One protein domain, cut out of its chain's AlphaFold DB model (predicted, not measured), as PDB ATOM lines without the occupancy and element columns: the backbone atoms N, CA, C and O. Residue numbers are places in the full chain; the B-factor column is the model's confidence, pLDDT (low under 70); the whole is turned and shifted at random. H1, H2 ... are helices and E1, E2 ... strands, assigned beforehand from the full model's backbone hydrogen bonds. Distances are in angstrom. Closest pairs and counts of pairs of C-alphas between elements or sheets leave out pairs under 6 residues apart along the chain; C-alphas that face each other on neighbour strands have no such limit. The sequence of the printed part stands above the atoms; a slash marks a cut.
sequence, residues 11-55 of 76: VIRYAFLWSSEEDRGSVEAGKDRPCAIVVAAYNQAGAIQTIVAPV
ATOM      1  N   VAL A  11      17.955  21.482 -16.366       96.06
ATOM      2  CA  VAL A  11      17.877  20.152 -16.979       96.06
ATOM      3  C   VAL A  11      18.845  20.084 -18.153       96.06
ATOM      4  O   VAL A  11      18.783  20.904 -19.068       96.06
ATOM      5  N   ILE A  12      19.738  19.100 -18.123       95.62
ATOM      6  CA  ILE A  12      20.765  18.870 -19.142       95.62
ATOM      7  C   ILE A  12      20.565  17.511 -19.815       95.62
ATOM      8  O   ILE A  12      19.939  16.618 -19.248       95.62
ATOM      9  N   ARG A  13      21.118  17.335 -21.021       95.56
ATOM     10  CA  ARG A  13      21.260  16.007 -21.636       95.56
ATOM     11  C   ARG A  13      22.576  15.403 -21.161       95.56
ATOM     12  O   ARG A  13      23.626  15.998 -21.386       95.56
ATOM     13  N   TYR A  14      22.504  14.253 -20.503       94.62
ATOM     14  CA  TYR A  14      23.672  13.548 -19.985       94.62
ATOM     15  C   TYR A  14      23.535  12.041 -20.216       94.62
ATOM     16  O   TYR A  14      22.455  11.467 -20.035       94.62
ATOM     17  N   ALA A  15      24.630  11.402 -20.618       94.62
ATOM     18  CA  ALA A  15      24.743   9.961 -20.798       94.62
ATOM     19  C   ALA A  15      24.841   9.269 -19.424       94.62
ATOM     20  O   ALA A  15      25.887   8.770 -19.027       94.62
ATOM     21  N   PHE A  16      23.744   9.293 -18.661       92.06
ATOM     22  CA  PHE A  16      23.687   8.712 -17.320       92.06
ATOM     23  C   PHE A  16      23.689   7.180 -17.386       92.06
ATOM     24  O   PHE A  16      22.724   6.595 -17.887       92.06
ATOM     25  N   LEU A  17      24.749   6.547 -16.876       92.25
ATOM     26  CA  LEU A  17      24.843   5.098 -16.712       92.25
ATOM     27  C   LEU A  17      24.098   4.691 -15.438       92.25
ATOM     28  O   LEU A  17      24.449   5.118 -14.340       92.25
ATOM     29  N   TRP A  18      23.044   3.892 -15.576       88.19
ATOM     30  CA  TRP A  18      22.308   3.386 -14.417       88.19
ATOM     31  C   TRP A  18      23.100   2.281 -13.728       88.19
ATOM     32  O   TRP A  18      23.691   1.447 -14.408       88.19
ATOM     33  N   SER A  19      23.008   2.180 -12.400       87.25
ATOM     34  CA  SER A  19      23.650   1.081 -11.663       87.25
ATOM     35  C   SER A  19      23.227  -0.292 -12.195       87.25
ATOM     36  O   SER A  19      24.067  -1.149 -12.383       87.25
ATOM     37  N   SER A  20      21.968  -0.480 -12.609       86.44
ATOM     38  CA  SER A  20      21.529  -1.736 -13.242       86.44
ATOM     39  C   SER A  20      22.150  -2.009 -14.625       86.44
ATOM     40  O   SER A  20      22.161  -3.147 -15.094       86.44
ATOM     41  N   GLU A  21      22.559  -0.961 -15.349       88.62
ATOM     42  CA  GLU A  21      23.302  -1.100 -16.608       88.62
ATOM     43  C   GLU A  21      24.752  -1.503 -16.311       88.62
ATOM     44  O   GLU A  21      25.252  -2.436 -16.944       88.62
ATOM     45  N   GLU A  22      25.374  -0.857 -15.321       92.38
ATOM     46  CA  GLU A  22      26.707  -1.184 -14.797       92.38
ATOM     47  C   GLU A  22      26.773  -2.617 -14.246       92.38
ATOM     48  O   GLU A  22      27.643  -3.384 -14.649       92.38
ATOM     49  N   ASP A  23      25.789  -3.032 -13.443       92.50
ATOM     50  CA  ASP A  23      25.656  -4.388 -12.885       92.50
ATOM     51  C   ASP A  23      25.582  -5.468 -13.977       92.50
ATOM     52  O   ASP A  23      25.940  -6.627 -13.764       92.50
ATOM     53  N   ARG A  24      25.126  -5.095 -15.179       93.50
ATOM     54  CA  ARG A  24      25.068  -5.962 -16.368       93.50
ATOM     55  C   ARG A  24      26.338  -5.878 -17.229       93.50
ATOM     56  O   ARG A  24      26.383  -6.462 -18.311       93.50
ATOM     57  N   GLY A  25      27.363  -5.170 -16.766       95.12
ATOM     58  CA  GLY A  25      28.655  -5.002 -17.430       95.12
ATOM     59  C   GLY A  25      28.713  -3.849 -18.433       95.12
ATOM     60  O   GLY A  25      29.644  -3.795 -19.235       95.12
ATOM     61  N   SER A  26      27.734  -2.939 -18.430       94.88
ATOM     62  CA  SER A  26      27.778  -1.763 -19.308       94.88
ATOM     63  C   SER A  26      28.740  -0.732 -18.725       94.88
ATOM     64  O   SER A  26      28.626  -0.373 -17.560       94.88
ATOM     65  N   VAL A  27      29.657  -0.231 -19.546       93.50
ATOM     66  CA  VAL A  27      30.602   0.834 -19.156       93.50
ATOM     67  C   VAL A  27      30.162   2.218 -19.634       93.50
ATOM     68  O   VAL A  27      30.666   3.226 -19.162       93.50
ATOM     69  N   GLU A  28      29.190   2.260 -20.544       92.56
ATOM     70  CA  GLU A  28      28.634   3.477 -21.124       92.56
ATOM     71  C   GLU A  28      27.111   3.439 -21.059       92.56
ATOM     72  O   GLU A  28      26.485   2.374 -21.140       92.56
ATOM     73  N   ALA A  29      26.497   4.613 -20.943       91.44
ATOM     74  CA  ALA A  29      25.050   4.725 -20.971       91.44
ATOM     75  C   ALA A  29      24.502   4.415 -22.370       91.44
ATOM     76  O   ALA A  29      25.010   4.902 -23.379       91.44
ATOM     77  N   GLY A  30      23.382   3.692 -22.443       89.75
ATOM     78  CA  GLY A  30      22.760   3.363 -23.732       89.75
ATOM     79  C   GLY A  30      22.175   4.565 -24.493       89.75
ATOM     80  O   GLY A  30      21.886   4.451 -25.682       89.75
ATOM     81  N   LYS A  31      21.952   5.703 -23.816       90.81
ATOM     82  CA  LYS A  31      21.479   6.961 -24.415       90.81
ATOM     83  C   LYS A  31      21.661   8.155 -23.481       90.81
ATOM     84  O   LYS A  31      21.669   8.010 -22.256       90.81
ATOM     85  N   ASP A  32      21.646   9.346 -24.074       93.75
ATOM     86  CA  ASP A  32      21.433  10.590 -23.339       93.75
ATOM     87  C   ASP A  32      20.042  10.614 -22.704       93.75
ATOM     88  O   ASP A  32      19.036  10.238 -23.320       93.75
ATOM     89  N   ARG A  33      19.981  11.126 -21.477       93.75
ATOM     90  CA  ARG A  33      18.748  11.292 -20.713       93.75
ATOM     91  C   ARG A  33      18.658  12.727 -20.190       93.75
ATOM     92  O   ARG A  33      19.697  13.343 -19.940       93.75
ATOM     93  N   PRO A  34      17.442  13.282 -20.056       96.38
ATOM     94  CA  PRO A  34      17.261  14.506 -19.294       96.38
ATOM     95  C   PRO A  34      17.672  14.248 -17.843       96.38
ATOM     96  O   PRO A  34      17.199  13.300 -17.220       96.38
ATOM     97  N   CYS A  35      18.554  15.084 -17.312       96.94
ATOM     98  CA  CYS A  35      19.029  15.011 -15.939       96.94
ATOM     99  C   CYS A  35      18.906  16.389 -15.293       96.94
ATOM    100  O   CYS A  35      19.400  17.376 -15.840       96.94
ATOM    101  N   ALA A  36      18.256  16.459 -14.134       97.19
ATOM    102  CA  ALA A  36      18.182  17.683 -13.352       97.19
ATOM    103  C   ALA A  36      19.458  17.838 -12.522       97.19
ATOM    104  O   ALA A  36      19.865  16.906 -11.828       97.19
ATOM    105  N   ILE A  37      20.070  19.019 -12.553       97.69
ATOM    106  CA  ILE A  37      21.109  19.386 -11.590       97.69
ATOM    107  C   ILE A  37      20.432  19.545 -10.228       97.69
ATOM    108  O   ILE A  37      19.534  20.374 -10.073       97.69
ATOM    109  N   VAL A  38      20.864  18.757  -9.242       97.19
ATOM    110  CA  VAL A  38      20.366  18.825  -7.854       97.19
ATOM    111  C   VAL A  38      21.376  19.478  -6.913       97.19
ATOM    112  O   VAL A  38      20.989  20.068  -5.910       97.19
ATOM    113  N   VAL A  39      22.663  19.446  -7.270       97.69
ATOM    114  CA  VAL A  39      23.741  20.161  -6.574       97.69
ATOM    115  C   VAL A  39      24.635  20.821  -7.612       97.69
ATOM    116  O   VAL A  39      24.974  20.196  -8.614       97.69
ATOM    117  N   ALA A  40      25.042  22.060  -7.352       97.94
ATOM    118  CA  ALA A  40      26.130  22.734  -8.050       97.94
ATOM    119  C   ALA A  40      26.986  23.455  -7.004       97.94
ATOM    120  O   ALA A  40      26.474  24.295  -6.267       97.94
ATOM    121  N   ALA A  41      28.264  23.093  -6.904       97.44
ATOM    122  CA  ALA A  41      29.184  23.667  -5.928       97.44
ATOM    123  C   ALA A  41      30.598  23.753  -6.503       97.44
ATOM    124  O   ALA A  41      30.999  22.910  -7.305       97.44
ATOM    125  N   TYR A  42      31.370  24.750  -6.077       97.19
ATOM    126  CA  TYR A  42      32.783  24.829  -6.437       97.19
ATOM    127  C   TYR A  42      33.584  23.743  -5.712       97.19
ATOM    128  O   TYR A  42      33.462  23.570  -4.499       97.19
ATOM    129  N   ASN A  43      34.420  23.022  -6.455       95.81
ATOM    130  CA  ASN A  43      35.413  22.113  -5.899       95.81
ATOM    131  C   ASN A  43      36.701  22.870  -5.512       95.81
ATOM    132  O   ASN A  43      36.827  24.076  -5.723       95.81
ATOM    133  N   GLN A  44      37.695  22.154  -4.978       96.12
ATOM    134  CA  GLN A  44      38.973  22.753  -4.561       96.12
ATOM    135  C   GLN A  44      39.775  23.392  -5.708       96.12
ATOM    136  O   GLN A  44      40.618  24.246  -5.454       96.12
ATOM    137  N   ALA A  45      39.506  23.011  -6.959       96.38
ATOM    138  CA  ALA A  45      40.126  23.599  -8.144       96.38
ATOM    139  C   ALA A  45      39.370  24.839  -8.665       96.38
ATOM    140  O   ALA A  45      39.723  25.372  -9.714       96.38
ATOM    141  N   GLY A  46      38.316  25.289  -7.972       95.69
ATOM    142  CA  GLY A  46      37.495  26.426  -8.394       95.69
ATOM    143  C   GLY A  46      36.560  26.123  -9.570       95.69
ATOM    144  O   GLY A  46      35.999  27.047 -10.152       95.69
ATOM    145  N   ALA A  47      36.366  24.848  -9.924       95.38
ATOM    146  CA  ALA A  47      35.417  24.427 -10.953       95.38
ATOM    147  C   ALA A  47      34.081  24.012 -10.328       95.38
ATOM    148  O   ALA A  47      34.052  23.420  -9.248       95.38
ATOM    149  N   ILE A  48      32.969  24.282 -11.019       96.44
ATOM    150  CA  ILE A  48      31.648  23.834 -10.568       96.44
ATOM    151  C   ILE A  48      31.524  22.327 -10.803       96.44
ATOM    152  O   ILE A  48      31.495  21.859 -11.942       96.44
ATOM    153  N   GLN A  49      31.425  21.571  -9.715       96.81
ATOM    154  CA  GLN A  49      31.048  20.166  -9.713       96.81
ATOM    155  C   GLN A  49      29.538  20.057  -9.496       96.81
ATOM    156  O   GLN A  49      28.963  20.753  -8.655       96.81
ATOM    157  N   THR A  50      28.892  19.180 -10.263       97.06
ATOM    158  CA  THR A  50      27.443  18.974 -10.185       97.06
ATOM    159  C   THR A  50      27.103  17.544  -9.803       97.06
ATOM    160  O   THR A  50      27.824  16.611 -10.152       97.06
ATOM    161  N   ILE A  51      25.990  17.383  -9.090       96.81
ATOM    162  CA  ILE A  51      25.308  16.097  -8.927       96.81
ATOM    163  C   ILE A  51      24.002  16.202  -9.697       96.81
ATOM    164  O   ILE A  51      23.298  17.215  -9.600       96.81
ATOM    165  N   VAL A  52      23.687  15.159 -10.458       96.62
ATOM    166  CA  VAL A  52      22.513  15.124 -11.324       96.62
ATOM    167  C   VAL A  52      21.610  13.943 -10.995       96.62
ATOM    168  O   VAL A  52      22.087  12.867 -10.644       96.62
ATOM    169  N   ALA A  53      20.304  14.149 -11.137       94.81
ATOM    170  CA  ALA A  53      19.291  13.106 -11.027       94.81
ATOM    171  C   ALA A  53      18.669  12.851 -12.412       94.81
ATOM    172  O   ALA A  53      18.177  13.803 -13.031       94.81
ATOM    173  N   PRO A  54      18.697  11.612 -12.939       94.62
ATOM    174  CA  PRO A  54      18.070  11.295 -14.215       94.62
ATOM    175  C   PRO A  54      16.545  11.379 -14.114       94.62
ATOM    176  O   PRO A  54      15.942  10.944 -13.137       94.62
ATOM    177  N   VAL A  55      15.919  11.910 -15.159       93.44
ATOM    178  CA  VAL A  55      14.465  11.971 -15.307       93.44
ATOM    179  C   VAL A  55      14.011  10.806 -16.181       93.44
ATOM    180  O   VAL A  55      14.599  10.516 -17.226       93.44
TER     181      VAL A  55
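This is residues 11 to 55 of the 76 residues of an uncharacterized protein of Neorhizobium galegae bv. officinalis (UniProt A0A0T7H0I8). A long, twisted two-stranded hairpin, E2 and E3, makes one arm of the model, and the short strand E1 lies beside the first part of E2; from there the link with the tiny helix H1, residues 15 to 32, reaches away from the sheet as a second arm, giving a wide V in which H1 is far from the hairpin's turn. The printed part has 45 residues with three named strands and one named helix, in the order E1, H1, E2, E3, and the class is mostly strand. The sheet order is E1, E2, E3, antiparallel throughout. The whole is loose, with a radius of gyration of the C-alphas of 12.4 A, and elongated, spanning 35 by 21 by 12 A.

The printed part begins with strand E1, residues 11 to 14, whose C-alpha 11 is at (17.877, 20.152, -16.979). Helix H1, residues 19 to 22, measures 4.9 A from first to last C-alpha, and C-alpha 19 is at (23.650, 1.081, -11.663). Strand E2, residues 33 to 42, is the longest strand at 24.2 A, and it bends by 62 degrees at residue 38. Strand E3, residues 48 to 54, measures 18.8 A and ends with C-alpha 54 at (18.070, 11.295, -14.215).

The sheet is strongly twisted, its C-alphas lying up to 5.2 A off the best plane; E2 is the inner strand and E1 and E3 are the edge strands. E1 and E2 are antiparallel, and the C-alphas of Val 11 and Ala 36 face each other at 4.4 A. Across this pair N 12 and O 35 are 2.9 A apart and N 35 and O 12 are 2.8 A apart, both within hydrogen-bond range. E2 and E3 form a hairpin, antiparallel at 150 degrees between their directions. The C-alphas of Cys 35 and Pro 54 face each other at 4.2 A, and those of Tyr 42 and Ile 48 at 4.4 A. Within hydrogen-bond range are, for instance, N 36 and O 53 at 2.9 A and N 49 and O 41 at 2.8 A. H1 is not on the sheet, with 0 pairs of C-alphas within 10 A, and H1 and E3 are apart. With 4 residues H1 is too short for an O i to N i+4 pair; its 1 O i to N i+3 pair is within range.

The C-alphas of Arg 24 and Gly 46 are the two farthest apart, at 35.6 A, while those of Val 11 and Val 55, the first and last printed, are 9.0 A apart. The printed part has no cut. The links E1 to H1 and E2 to E3 are tight, and H1 to E2, with 10 residues, is short. The mean pLDDT of the printed part is 94.4, and no printed residue is under 70.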